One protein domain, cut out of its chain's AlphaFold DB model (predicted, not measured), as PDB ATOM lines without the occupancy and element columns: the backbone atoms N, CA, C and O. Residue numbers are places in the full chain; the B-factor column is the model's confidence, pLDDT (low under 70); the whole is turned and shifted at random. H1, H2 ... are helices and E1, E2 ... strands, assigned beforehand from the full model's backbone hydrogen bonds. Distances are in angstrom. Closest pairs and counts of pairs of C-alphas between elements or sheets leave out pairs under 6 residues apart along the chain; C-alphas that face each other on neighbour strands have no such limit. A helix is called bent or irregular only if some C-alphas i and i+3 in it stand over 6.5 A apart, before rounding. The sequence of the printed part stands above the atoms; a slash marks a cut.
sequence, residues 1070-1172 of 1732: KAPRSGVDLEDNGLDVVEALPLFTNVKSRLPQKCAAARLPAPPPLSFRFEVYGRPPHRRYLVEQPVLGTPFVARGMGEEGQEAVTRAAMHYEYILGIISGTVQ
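What this domain is: This is residues 1070 to 1172 of the 1732 residues of an uncharacterized protein of Trypanosoma cruzi (strain CL Brener) (UniProt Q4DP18). A long helix, H3, packs slantwise over one face of a three-stranded sheet, with shorter helices H1 and H2 packed on its opposite sides. The 103 printed residues, with H1, H2, E1, E2, E3, H3 in order, are mixed in class: two layers, H3 and a meander, E1-E2-E3, each strand antiparallel to the one before. The whole is compact, radius of gyration of the C-alphas 13.1 A, spanning 45 by 29 by 23 A.

Where its parts are: Find C-alpha 1077 at (122.977, 125.372, 95.399); H1 runs to 1088. H2 (1095 to 1106) is only just irregular: C-alphas 1097 and 1100 are 6.9 A apart. Then come E1 (1118 to 1122), E2 (1127 to 1134), E3 (1141 to 1146) and H3 (1149 to 1172), 34.6 A long, ending at (128.834, 139.666, 82.844).

How they stand to each other: In hairpin E1 and E2, see N 1119 and O 1130, 2.8 A; in hairpin E2 and E3, N 1131 and O 1144, 2.9 A. H3's height over the sheet is 4.7 A. H1 touches H3's residues 1155 to 1163 alone, closest C-alphas Gly 1082 and His 1159, 6.0 A; H2 touches H3, closest Ala 1106 and Ser 1168, 5.7 A. Every O i to N i+4 pair is within hydrogen-bond range in H1 and H3, 6 of 8 in H2.

The domain as a whole: The farthest C-alphas, Pro 1124 and Gln 1172, are 45.6 A apart. The printed part has no cut; the H2 to E1 link is long. Residues 1113 to 1114, 1123 to 1125 and 1168 to 1172 have pLDDT under 70.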
ATOM      1  N   LYS A1070     112.739 128.354 108.533       91.77
ATOM      2  CA  LYS A1070     113.335 128.724 107.237       91.77
ATOM      3  C   LYS A1070     112.459 128.274 106.062       91.77
ATOM      4  O   LYS A1070     111.560 127.447 106.224       91.77
ATOM      5  N   ALA A1071     112.725 128.790 104.864       92.16
ATOM      6  CA  ALA A1071     112.134 128.254 103.641       92.16
ATOM      7  C   ALA A1071     112.658 126.825 103.359       92.16
ATOM      8  O   ALA A1071     113.820 126.527 103.662       92.16
ATOM      9  N   PRO A1072     111.833 125.926 102.781       92.32
ATOM     10  CA  PRO A1072     112.277 124.595 102.388       92.32
ATOM     11  C   PRO A1072     113.347 124.684 101.297       92.32
ATOM     12  O   PRO A1072     113.274 125.519 100.394       92.32
ATOM     13  N   ARG A1073     114.352 123.814 101.410       91.63
ATOM     14  CA  ARG A1073     115.538 123.801 100.549       91.63
ATOM     15  C   ARG A1073     115.406 122.748  99.458       91.63
ATOM     16  O   ARG A1073     114.881 121.664  99.720       91.63
ATOM     17  N   SER A1074     115.823 123.086  98.243       86.52
ATOM     18  CA  SER A1074     115.599 122.256  97.051       86.52
ATOM     19  C   SER A1074     116.728 121.269  96.766       86.52
ATOM     20  O   SER A1074     116.507 120.299  96.042       86.52
ATOM     21  N   GLY A1075     117.916 121.493  97.332       85.01
ATOM     22  CA  GLY A1075     119.145 120.829  96.905       85.01
ATOM     23  C   GLY A1075     119.734 121.444  95.631       85.01
ATOM     24  O   GLY A1075     120.524 120.788  94.957       85.01
ATOM     25  N   VAL A1076     119.331 122.671  95.278       88.47
ATOM     26  CA  VAL A1076     119.898 123.447  94.169       88.47
ATOM     27  C   VAL A1076     120.714 124.584  94.769       88.47
ATOM     28  O   VAL A1076     120.150 125.567  95.247       88.47
ATOM     29  N   ASP A1077     122.043 124.469  94.711       84.62
ATOM     30  CA  ASP A1077     122.977 125.372  95.399       84.62
ATOM     31  C   ASP A1077     122.683 126.862  95.161       84.62
ATOM     32  O   ASP A1077     122.799 127.669  96.079       84.62
ATOM     33  N   LEU A1078     122.277 127.254  93.948       86.22
ATOM     34  CA  LEU A1078     121.969 128.651  93.617       86.22
ATOM     35  C   LEU A1078     120.729 129.179  94.366       86.22
ATOM     36  O   LEU A1078     120.740 130.318  94.829       86.22
ATOM     37  N   GLU A1079     119.685 128.357  94.511       91.11
ATOM     38  CA  GLU A1079     118.470 128.708  95.260       91.11
ATOM     39  C   GLU A1079     118.734 128.683  96.768       91.11
ATOM     40  O   GLU A1079     118.321 129.580  97.498       91.11
ATOM     41  N   ASP A1080     119.445 127.665  97.250       93.01
ATOM     42  CA  ASP A1080     119.629 127.465  98.684       93.01
ATOM     43  C   ASP A1080     120.645 128.463  99.279       93.01
ATOM     44  O   ASP A1080     120.401 128.990 100.366       93.01
ATOM     45  N   ASN A1081     121.701 128.841  98.541       91.25
ATOM     46  CA  ASN A1081     122.562 129.975  98.913       91.25
ATOM     47  C   ASN A1081     121.799 131.312  98.860       91.25
ATOM     48  O   ASN A1081     121.974 132.162  99.736       91.25
ATOM     49  N   GLY A1082     120.926 131.498  97.860       90.70
ATOM     50  CA  GLY A1082     120.068 132.681  97.759       90.70
ATOM     51  C   GLY A1082     119.111 132.819  98.940       90.70
ATOM     52  O   GLY A1082     118.943 133.920  99.471       90.70
ATOM     53  N   LEU A1083     118.555 131.701  99.412       94.87
ATOM     54  CA  LEU A1083     117.740 131.648 100.623       94.87
ATOM     55  C   LEU A1083     118.526 132.005 101.882       94.87
ATOM     56  O   LEU A1083     118.037 132.826 102.649       94.87
ATOM     57  N   ASP A1084     119.728 131.466 102.106       92.50
ATOM     58  CA  ASP A1084     120.495 131.823 103.311       92.50
ATOM     59  C   ASP A1084     120.906 133.304 103.341       92.50
ATOM     60  O   ASP A1084     120.845 133.929 104.403       92.50
ATOM     61  N   VAL A1085     121.219 133.905 102.187       91.99
ATOM     62  CA  VAL A1085     121.452 135.356 102.082       91.99
ATOM     63  C   VAL A1085     120.171 136.152 102.377       91.99
ATOM     64  O   VAL A1085     120.201 137.107 103.150       91.99
ATOM     65  N   VAL A1086     119.028 135.772 101.800       91.70
ATOM     66  CA  VAL A1086     117.756 136.513 101.929       91.70
ATOM     67  C   VAL A1086     117.052 136.300 103.274       91.70
ATOM     68  O   VAL A1086     116.309 137.172 103.731       91.70
ATOM     69  N   GLU A1087     117.290 135.179 103.949       91.78
ATOM     70  CA  GLU A1087     116.831 134.939 105.320       91.78
ATOM     71  C   GLU A1087     117.626 135.782 106.331       91.78
ATOM     72  O   GLU A1087     117.032 136.308 107.274       91.78
ATOM     73  N   ALA A1088     118.928 135.993 106.097       90.51
ATOM     74  CA  ALA A1088     119.788 136.844 106.924       90.51
ATOM     75  C   ALA A1088     119.585 138.362 106.711       90.51
ATOM     76  O   ALA A1088     120.024 139.162 107.538       90.51
ATOM     77  N   LEU A1089     118.930 138.778 105.620       90.32
ATOM     78  CA  LEU A1089     118.672 140.185 105.298       90.32
ATOM     79  C   LEU A1089     117.332 140.707 105.872       90.32
ATOM     80  O   LEU A1089     116.372 139.942 106.016       90.32
ATOM     81  N   PRO A1090     117.231 142.023 106.164       89.11
ATOM     82  CA  PRO A1090     115.975 142.673 106.540       89.11
ATOM     83  C   PRO A1090     115.033 142.840 105.335       89.11
ATOM     84  O   PRO A1090     115.469 142.902 104.188       89.11
ATOM     85  N   LEU A1091     113.726 142.951 105.592       88.03
ATOM     86  CA  LEU A1091     112.697 143.013 104.548       88.03
ATOM     87  C   LEU A1091     112.722 144.339 103.762       88.03
ATOM     88  O   LEU A1091     112.318 145.388 104.263       88.03
ATOM     89  N   PHE A1092     113.118 144.284 102.489       87.22
ATOM     90  CA  PHE A1092     113.130 145.445 101.594       87.22
ATOM     91  C   PHE A1092     111.807 145.586 100.822       87.22
ATOM     92  O   PHE A1092     111.623 145.037  99.735       87.22
ATOM     93  N   THR A1093     110.875 146.374 101.365       78.41
ATOM     94  CA  THR A1093     109.519 146.582 100.805       78.41
ATOM     95  C   THR A1093     109.496 147.110  99.363       78.41
ATOM     96  O   THR A1093     108.555 146.841  98.617       78.41
ATOM     97  N   ASN A1094     110.540 147.828  98.938       82.18
ATOM     98  CA  ASN A1094     110.672 148.393  97.592       82.18
ATOM     99  C   ASN A1094     111.148 147.389  96.520       82.18
ATOM    100  O   ASN A1094     111.153 147.734  95.338       82.18
ATOM    101  N   VAL A1095     111.524 146.158  96.886       83.38
ATOM    102  CA  VAL A1095     111.973 145.149  95.910       83.38
ATOM    103  C   VAL A1095     110.844 144.779  94.952       83.38
ATOM    104  O   VAL A1095     111.052 144.782  93.742       83.38
ATOM    105  N   LYS A1096     109.615 144.569  95.444       79.94
ATOM    106  CA  LYS A1096     108.475 144.163  94.598       79.94
ATOM    107  C   LYS A1096     108.132 145.181  93.496       79.94
ATOM    108  O   LYS A1096     107.692 144.772  92.426       79.94
ATOM    109  N   SER A1097     108.361 146.481  93.714       81.46
ATOM    110  CA  SER A1097     108.155 147.519  92.686       81.46
ATOM    111  C   SER A1097     109.352 147.702  91.745       81.46
ATOM    112  O   SER A1097     109.173 148.137  90.611       81.46
ATOM    113  N   ARG A1098     110.565 147.334  92.178       82.92
ATOM    114  CA  ARG A1098     111.792 147.349  91.359       82.92
ATOM    115  C   ARG A1098     111.991 146.070  90.545       82.92
ATOM    116  O   ARG A1098     112.676 146.099  89.524       82.92
ATOM    117  N   LEU A1099     111.381 144.959  90.957       84.62
ATOM    118  CA  LEU A1099     111.573 143.649  90.340       84.62
ATOM    119  C   LEU A1099     111.262 143.622  88.828       84.62
ATOM    120  O   LEU A1099     112.087 143.073  88.101       84.62
ATOM    121  N   PRO A1100     110.196 144.267  88.301       81.81
ATOM    122  CA  PRO A1100     109.965 144.331  86.852       81.81
ATOM    123  C   PRO A1100     111.084 145.057  86.090       81.81
ATOM    124  O   PRO A1100     111.469 144.628  85.005       81.81
ATOM    125  N   GLN A1101     111.662 146.113  86.677       79.45
ATOM    126  CA  GLN A1101     112.792 146.847  86.091       79.45
ATOM    127  C   GLN A1101     114.062 145.983  86.066       79.45
ATOM    128  O   GLN A1101     114.809 146.010  85.089       79.45
ATOM    129  N   LYS A1102     114.288 145.170  87.108       79.58
ATOM    130  CA  LYS A1102     115.416 144.226  87.164       79.58
ATOM    131  C   LYS A1102     115.236 143.021  86.241       79.58
ATOM    132  O   LYS A1102     116.204 142.629  85.598       79.58
ATOM    133  N   CYS A1103     114.017 142.498  86.093       81.67
ATOM    134  CA  CYS A1103     113.692 141.489  85.079       81.67
ATOM    135  C   CYS A1103     114.002 142.026  83.672       81.67
ATOM    136  O   CYS A1103     114.763 141.407  82.931       81.67
ATOM    137  N   ALA A1104     113.524 143.236  83.347       75.09
ATOM    138  CA  ALA A1104     113.799 143.890  82.068       75.09
ATOM    139  C   ALA A1104     115.305 144.115  81.821       75.09
ATOM    140  O   ALA A1104     115.790 143.842  80.723       75.09
ATOM    141  N   ALA A1105     116.067 144.540  82.838       72.84
ATOM    142  CA  ALA A1105     117.524 144.680  82.748       72.84
ATOM    143  C   ALA A1105     118.241 143.332  82.515       72.84
ATOM    144  O   ALA A1105     119.171 143.262  81.709       72.84
ATOM    145  N   ALA A1106     117.768 142.257  83.152       72.42
ATOM    146  CA  ALA A1106     118.231 140.884  82.941       72.42
ATOM    147  C   ALA A1106     117.729 140.251  81.622       72.42
ATOM    148  O   ALA A1106     118.153 139.153  81.269       72.42
ATOM    149  N   ARG A1107     116.844 140.936  80.878       70.82
ATOM    150  CA  ARG A1107     116.106 140.434  79.697       70.82
ATOM    151  C   ARG A1107     115.202 139.224  79.981       70.82
ATOM    152  O   ARG A1107     114.867 138.486  79.057       70.82
ATOM    153  N   LEU A1108     114.804 139.030  81.235       76.26
ATOM    154  CA  LEU A1108     113.863 137.991  81.651       76.26
ATOM    155  C   LEU A1108     112.447 138.580  81.782       76.26
ATOM    156  O   LEU A1108     112.307 139.762  82.111       76.26
ATOM    157  N   PRO A1109     111.385 137.798  81.522       77.42
ATOM    158  CA  PRO A1109     110.014 138.250  81.734       77.42
ATOM    159  C   PRO A1109     109.765 138.611  83.206       77.42
ATOM    160  O   PRO A1109     110.241 137.946  84.130       77.42
ATOM    161  N   ALA A1110     109.015 139.691  83.426       77.88
ATOM    162  CA  ALA A1110     108.623 140.115  84.764       77.88
ATOM    163  C   ALA A1110     107.538 139.180  85.334       77.88
ATOM    164  O   ALA A1110     106.648 138.769  84.586       77.88
ATOM    165  N   PRO A1111     107.559 138.865  86.643       76.76
ATOM    166  CA  PRO A1111     106.491 138.089  87.266       76.76
ATOM    167  C   PRO A1111     105.149 138.850  87.178       76.76
ATOM    168  O   PRO A1111     105.132 140.059  87.441       76.76
ATOM    169  N   PRO A1112     104.033 138.183  86.815       76.08
ATOM    170  CA  PRO A1112     102.735 138.830  86.638       76.08
ATOM    171  C   PRO A1112     102.230 139.593  87.875       76.08
ATOM    172  O   PRO A1112     102.585 139.262  89.014       76.08
ATOM    173  N   PRO A1113     101.327 140.577  87.693       68.12
ATOM    174  CA  PRO A1113     100.593 141.171  88.802       68.12
ATOM    175  C   PRO A1113      99.965 140.082  89.684       68.12
ATOM    176  O   PRO A1113      99.317 139.168  89.185       68.12
ATOM    177  N   LEU A1114     100.171 140.186  91.001       67.56
ATOM    178  CA  LEU A1114      99.675 139.243  92.019       67.56
ATOM    179  C   LEU A1114     100.220 137.794  91.948       67.56
ATOM    180  O   LEU A1114      99.757 136.963  92.725       67.56
ATOM    181  N   SER A1115     101.234 137.482  91.126       76.75
ATOM    182  CA  SER A1115     101.746 136.101  90.970       76.75
ATOM    183  C   SER A1115     102.276 135.465  92.267       76.75
ATOM    184  O   SER A1115     102.107 134.267  92.486       76.75
ATOM    185  N   PHE A1116     102.879 136.274  93.149       84.99
ATOM    186  CA  PHE A1116     103.400 135.865  94.457       84.99
ATOM    187  C   PHE A1116     102.264 135.496  95.426       84.99
ATOM    188  O   PHE A1116     101.881 136.288  96.293       84.99
ATOM    189  N   ARG A1117     101.726 134.285  95.278       85.49
ATOM    190  CA  ARG A1117     100.718 133.693  96.160       85.49
ATOM    191  C   ARG A1117     101.391 132.963  97.321       85.49
ATOM    192  O   ARG A1117     102.308 132.178  97.104       85.49
ATOM    193  N   PHE A1118     100.911 133.191  98.543       89.27
ATOM    194  CA  PHE A1118     101.323 132.405  99.706       89.27
ATOM    195  C   PHE A1118     100.395 131.211  99.947       89.27
ATOM    196  O   PHE A1118      99.172 131.303  99.817       89.27
ATOM    197  N   GLU A1119     100.992 130.111 100.378       85.31
ATOM    198  CA  GLU A1119     100.341 129.025 101.093       85.31
ATOM    199  C   GLU A1119     100.426 129.252 102.609       85.31
ATOM    200  O   GLU A1119     101.247 130.029 103.109       85.31
ATOM    201  N   VAL A1120      99.544 128.584 103.356       83.70
ATOM    202  CA  VAL A1120      99.359 128.787 104.797       83.70
ATOM    203  C   VAL A1120      99.586 127.481 105.542       83.70
ATOM    204  O   VAL A1120      98.880 126.503 105.307       83.70
ATOM    205  N   TYR A1121     100.504 127.510 106.503       79.55
ATOM    206  CA  TYR A1121     100.838 126.384 107.364       79.55
ATOM    207  C   TYR A1121     100.673 126.769 108.846       79.55
ATOM    208  O   TYR A1121     100.788 127.936 109.228       79.55
ATOM    209  N   GLY A1122     100.417 125.784 109.710       73.36
ATOM    210  CA  GLY A1122     100.250 126.006 111.154       73.36
ATOM    211  C   GLY A1122      98.944 126.710 111.550       73.36
ATOM    212  O   GLY A1122      97.953 126.699 110.818       73.36
ATOM    213  N   ARG A1123      98.940 127.302 112.749       63.74
ATOM    214  CA  ARG A1123      97.798 127.994 113.380       63.74
ATOM    215  C   ARG A1123      98.305 129.157 114.235       63.74
ATOM    216  O   ARG A1123      99.349 128.987 114.854       63.74
ATOM    217  N   PRO A1124      97.579 130.283 114.356       59.53
ATOM    218  CA  PRO A1124      97.927 131.328 115.320       59.53
ATOM    219  C   PRO A1124      98.100 130.759 116.747       59.53
ATOM    220  O   PRO A1124      97.291 129.917 117.140       59.53
ATOM    221  N   PRO A1125      99.114 131.194 117.524       61.78
ATOM    222  CA  PRO A1125     100.128 132.193 117.164       61.78
ATOM    223  C   PRO A1125     101.193 131.667 116.185       61.78
ATOM    224  O   PRO A1125     101.686 132.426 115.361       61.78
ATOM    225  N   HIS A1126     101.499 130.368 116.198       73.64
ATOM    226  CA  HIS A1126     102.507 129.724 115.343       73.64
ATOM    227  C   HIS A1126     102.011 129.471 113.903       73.64
ATOM    228  O   HIS A1126     102.001 128.340 113.409       73.64
ATOM    229  N   ARG A1127     101.550 130.519 113.216       81.93
ATOM    230  CA  ARG A1127     101.201 130.461 111.790       81.93
ATOM    231  C   ARG A1127     102.448 130.775 110.965       81.93
ATOM    232  O   ARG A1127     103.200 131.680 111.304       81.93
ATOM    233  N   ARG A1128     102.665 130.030 109.883       87.40
ATOM    234  CA  ARG A1128     103.754 130.258 108.926       87.40
ATOM    235  C   ARG A1128     103.183 130.393 107.523       87.40
ATOM    236  O   ARG A1128     102.195 129.744 107.177       87.40
ATOM    237  N   TYR A1129     103.818 131.230 106.720       92.62
ATOM    238  CA  TYR A1129     103.455 131.465 105.331       92.62
ATOM    239  C   TYR A1129     104.641 131.109 104.438       92.62
ATOM    240  O   TYR A1129     105.780 131.459 104.754       92.62
ATOM    241  N   LEU A1130     104.366 130.419 103.334       94.39
ATOM    242  CA  LEU A1130     105.356 130.016 102.337       94.39
ATOM    243  C   LEU A1130     104.910 130.518 100.967       94.39
ATOM    244  O   LEU A1130     103.758 130.338 100.590       94.39
ATOM    245  N   VAL A1131     105.817 131.136 100.224       95.22
ATOM    246  CA  VAL A1131     105.631 131.507  98.818       95.22
ATOM    247  C   VAL A1131     106.657 130.746  97.997       95.22
ATOM    248  O   VAL A1131     107.840 130.774  98.332       95.22
ATOM    249  N   GLU A1132     106.216 130.124  96.908       92.97
ATOM    250  CA  GLU A1132     107.078 129.621  95.839       92.97
ATOM    251  C   GLU A1132     106.693 130.330  94.535       92.97
ATOM    252  O   GLU A1132     105.530 130.319  94.135       92.97
ATOM    253  N   GLN A1133     107.657 130.980  93.882       92.56
ATOM    254  CA  GLN A1133     107.457 131.716  92.636       92.56
ATOM    255  C   GLN A1133     108.508 131.263  91.610       92.56
ATOM    256  O   GLN A1133     109.691 131.542  91.813       92.56
ATOM    257  N   PRO A1134     108.138 130.608  90.492       89.90
ATOM    258  CA  PRO A1134     109.093 130.321  89.424       89.90
ATOM    259  C   PRO A1134     109.678 131.622  88.858       89.90
ATOM    260  O   PRO A1134     108.948 132.591  88.619       89.90
ATOM    261  N   VAL A1135     110.996 131.642  88.653       86.25
ATOM    262  CA  VAL A1135     111.733 132.752  88.043       86.25
ATOM    263  C   VAL A1135     111.610 132.610  86.531       86.25
ATOM    264  O   VAL A1135     112.324 131.831  85.898       86.25
ATOM    265  N   LEU A1136     110.638 133.323  85.964       78.81
ATOM    266  CA  LEU A1136     110.167 133.115  84.597       78.81
ATOM    267  C   LEU A1136     111.295 133.294  83.566       78.81
ATOM    268  O   LEU A1136     112.097 134.223  83.651       78.81
ATOM    269  N   GLY A1137     111.354 132.383  82.590       72.51
ATOM    270  CA  GLY A1137     112.467 132.270  81.638       72.51
ATOM    271  C   GLY A1137     113.686 131.488  82.160       72.51
ATOM    272  O   GLY A1137     114.684 131.388  81.453       72.51
ATOM    273  N   THR A1138     113.620 130.919  83.368       80.26
ATOM    274  CA  THR A1138     114.692 130.118  83.989       80.26
ATOM    275  C   THR A1138     114.108 128.862  84.666       80.26
ATOM    276  O   THR A1138     112.899 128.818  84.900       80.26
ATOM    277  N   PRO A1139     114.919 127.841  85.011       80.08
ATOM    278  CA  PRO A1139     114.437 126.657  85.729       80.08
ATOM    279  C   PRO A1139     114.310 126.852  87.255       80.08
ATOM    280  O   PRO A1139     113.946 125.905  87.945       80.08
ATOM    281  N   PHE A1140     114.647 128.032  87.792       89.97
ATOM    282  CA  PHE A1140     114.756 128.266  89.236       89.97
ATOM    283  C   PHE A1140     113.442 128.737  89.874       89.97
ATOM    284  O   PHE A1140     112.624 129.408  89.241       89.97
ATOM    285  N   VAL A1141     113.264 128.450  91.164       92.08
ATOM    286  CA  VAL A1141     112.100 128.843  91.968       92.08
ATOM    287  C   VAL A1141     112.528 129.718  93.146       92.08
ATOM    288  O   VAL A1141     113.177 129.274  94.093       92.08
ATOM    289  N   ALA A1142     112.093 130.976  93.123       94.10
ATOM    290  CA  ALA A1142     112.257 131.916  94.218       94.10
ATOM    291  C   ALA A1142     111.266 131.599  95.349       94.10
ATOM    292  O   ALA A1142     110.062 131.838  95.233       94.10
ATOM    293  N   ARG A1143     111.777 131.066  96.460       95.22
ATOM    294  CA  ARG A1143     111.002 130.803  97.686       95.22
ATOM    295  C   ARG A1143     111.135 131.922  98.714       95.22
ATOM    296  O   ARG A1143     112.160 132.600  98.750       95.22
ATOM    297  N   GLY A1144     110.136 132.073  99.581       94.72
ATOM    298  CA  GLY A1144     110.159 132.998 100.718       94.72
ATOM    299  C   GLY A1144     109.239 132.560 101.857       94.72
ATOM    300  O   GLY A1144     108.180 131.982 101.618       94.72
ATOM    301  N   MET A1145     109.650 132.833 103.096       93.35
ATOM    302  CA  MET A1145     108.986 132.386 104.327       93.35
ATOM    303  C   MET A1145     108.744 133.567 105.278       93.35
ATOM    304  O   MET A1145     109.544 134.505 105.302       93.35
ATOM    305  N   GLY A1146     107.645 133.538 106.035       91.30
ATOM    306  CA  GLY A1146     107.290 134.587 106.994       91.30
ATOM    307  C   GLY A1146     106.315 134.138 108.086       91.30
ATOM    308  O   GLY A1146     105.694 133.073 107.990       91.30
ATOM    309  N   GLU A1147     106.182 134.969 109.118       87.18
ATOM    310  CA  GLU A1147     105.142 134.880 110.153       87.18
ATOM    311  C   GLU A1147     103.866 135.604 109.701       87.18
ATOM    312  O   GLU A1147     102.768 135.187 110.069       87.18
ATOM    313  N   GLU A1148     103.985 136.567 108.780       88.99
ATOM    314  CA  GLU A1148     102.879 137.081 107.966       88.99
ATOM    315  C   GLU A1148     103.036 136.779 106.464       88.99
ATOM    316  O   GLU A1148     104.135 136.672 105.914       88.99
ATOM    317  N   GLY A1149     101.908 136.708 105.745       86.81
ATOM    318  CA  GLY A1149     101.897 136.447 104.299       86.81
ATOM    319  C   GLY A1149     102.612 137.524 103.475       86.81
ATOM    320  O   GLY A1149     103.235 137.213 102.462       86.81
ATOM    321  N   GLN A1150     102.585 138.781 103.930       89.25
ATOM    322  CA  GLN A1150     103.278 139.889 103.268       89.25
ATOM    323  C   GLN A1150     104.807 139.808 103.441       89.25
ATOM    324  O   GLN A1150     105.544 140.194 102.528       89.25
ATOM    325  N   GLU A1151     105.302 139.259 104.554       92.02
ATOM    326  CA  GLU A1151     106.732 138.988 104.744       92.02
ATOM    327  C   GLU A1151     107.207 137.885 103.799       92.02
ATOM    328  O   GLU A1151     108.194 138.075 103.093       92.02
ATOM    329  N   ALA A1152     106.469 136.768 103.725       93.90
ATOM    330  CA  ALA A1152     106.797 135.644 102.847       93.90
ATOM    331  C   ALA A1152     106.859 136.077 101.370       93.90
ATOM    332  O   ALA A1152     107.814 135.752 100.663       93.90
ATOM    333  N   VAL A1153     105.896 136.900 100.929       93.49
ATOM    334  CA  VAL A1153     105.886 137.540  99.599       93.49
ATOM    335  C   VAL A1153     107.092 138.462  99.396       93.49
ATOM    336  O   VAL A1153     107.680 138.471  98.315       93.49
ATOM    337  N   THR A1154     107.488 139.222 100.419       92.89
ATOM    338  CA  THR A1154     108.633 140.142 100.331       92.89
ATOM    339  C   THR A1154     109.962 139.380 100.277       92.89
ATOM    340  O   THR A1154     110.794 139.695  99.426       92.89
ATOM    341  N   ARG A1155     110.146 138.321 101.083       94.96
ATOM    342  CA  ARG A1155     111.326 137.440 100.996       94.96
ATOM    343  C   ARG A1155     111.394 136.704  99.661       94.96
ATOM    344  O   ARG A1155     112.466 136.654  99.070       94.96
ATOM    345  N   ALA A1156     110.274 136.208  99.133       95.39
ATOM    346  CA  ALA A1156     110.259 135.571  97.815       95.39
ATOM    347  C   ALA A1156     110.659 136.554  96.703       95.39
ATOM    348  O   ALA A1156     111.427 136.194  95.816       95.39
ATOM    349  N   ALA A1157     110.219 137.817  96.773       93.52
ATOM    350  CA  ALA A1157     110.651 138.853  95.835       93.52
ATOM    351  C   ALA A1157     112.147 139.208  95.988       93.52
ATOM    352  O   ALA A1157     112.828 139.401  94.982       93.52
ATOM    353  N   MET A1158     112.682 139.240  97.215       94.69
ATOM    354  CA  MET A1158     114.123 139.404  97.479       94.69
ATOM    355  C   MET A1158     114.955 138.233  96.940       94.69
ATOM    356  O   MET A1158     116.022 138.449  96.372       94.69
ATOM    357  N   HIS A1159     114.461 137.001  97.061       95.98
ATOM    358  CA  HIS A1159     115.127 135.817  96.522       95.98
ATOM    359  C   HIS A1159     115.057 135.770  94.986       95.98
ATOM    360  O   HIS A1159     116.065 135.490  94.341       95.98
ATOM    361  N   TYR A1160     113.931 136.166  94.384       94.03
ATOM    362  CA  TYR A1160     113.825 136.382  92.935       94.03
ATOM    363  C   TYR A1160     114.870 137.412  92.472       94.03
ATOM    364  O   TYR A1160     115.592 137.177  91.506       94.03
ATOM    365  N   GLU A1161     115.012 138.530  93.194       90.19
ATOM    366  CA  GLU A1161     116.025 139.551  92.907       90.19
ATOM    367  C   GLU A1161     117.468 139.019  93.032       90.19
ATOM    368  O   GLU A1161     118.300 139.333  92.179       90.19
ATOM    369  N   TYR A1162     117.763 138.185  94.036       91.09
ATOM    370  CA  TYR A1162     119.069 137.533  94.184       91.09
ATOM    371  C   TYR A1162     119.382 136.606  92.999       91.09
ATOM    372  O   TYR A1162     120.447 136.727  92.393       91.09
ATOM    373  N   ILE A1163     118.436 135.737  92.615       90.05
ATOM    374  CA  ILE A1163     118.580 134.825  91.467       90.05
ATOM    375  C   ILE A1163     118.847 135.625  90.182       90.05
ATOM    376  O   ILE A1163     119.801 135.328  89.460       90.05
ATOM    377  N   LEU A1164     118.078 136.694  89.925       83.47
ATOM    378  CA  LEU A1164     118.323 137.605  88.796       83.47
ATOM    379  C   LEU A1164     119.726 138.224  88.839       83.47
ATOM    380  O   LEU A1164     120.357 138.368  87.791       83.47
ATOM    381  N   GLY A1165     120.216 138.591  90.026       83.30
ATOM    382  CA  GLY A1165     121.552 139.150  90.229       83.30
ATOM    383  C   GLY A1165     122.667 138.178  89.839       83.30
ATOM    384  O   GLY A1165     123.555 138.550  89.076       83.30
ATOM    385  N   ILE A1166     122.593 136.921  90.289       80.97
ATOM    386  CA  ILE A1166     123.585 135.882  89.963       80.97
ATOM    387  C   ILE A1166     123.529 135.485  88.477       80.97
ATOM    388  O   ILE A1166     124.571 135.340  87.835       80.97
ATOM    389  N   ILE A1167     122.332 135.367  87.893       73.43
ATOM    390  CA  ILE A1167     122.165 135.053  86.462       73.43
ATOM    391  C   ILE A1167     122.665 136.213  85.581       73.43
ATOM    392  O   ILE A1167     123.366 135.988  84.598       73.43
ATOM    393  N   SER A1168     122.393 137.466  85.959       62.24
ATOM    394  CA  SER A1168     122.938 138.636  85.250       62.24
ATOM    395  C   SER A1168     124.459 138.736  85.410       62.24
ATOM    396  O   SER A1168     125.168 139.000  84.440       62.24
ATOM    397  N   GLY A1169     124.974 138.469  86.614       48.93
ATOM    398  CA  GLY A1169     126.403 138.497  86.923       48.93
ATOM    399  C   GLY A1169     127.200 137.423  86.180       48.93
ATOM    400  O   GLY A1169     128.290 137.704  85.692       48.93
ATOM    401  N   THR A1170     126.650 136.221  85.995       44.83
ATOM    402  CA  THR A1170     127.292 135.161  85.190       44.83
ATOM    403  C   THR A1170     127.285 135.460  83.685       44.83
ATOM    404  O   THR A1170     128.212 135.053  82.984       44.83
ATOM    405  N   VAL A1171     126.332 136.261  83.192       38.16
ATOM    406  CA  VAL A1171     126.364 136.845  81.833       38.16
ATOM    407  C   VAL A1171     127.391 137.991  81.709       38.16
ATOM    408  O   VAL A1171     127.802 138.326  80.601       38.16
ATOM    409  N   GLN A1172     127.846 138.575  82.823       31.34
ATOM    410  CA  GLN A1172     128.834 139.666  82.844       31.34
ATOM    411  C   GLN A1172     130.267 139.211  83.173       31.34
ATOM    412  O   GLN A1172     131.209 139.834  82.693       31.34
TER     413      GLN A1172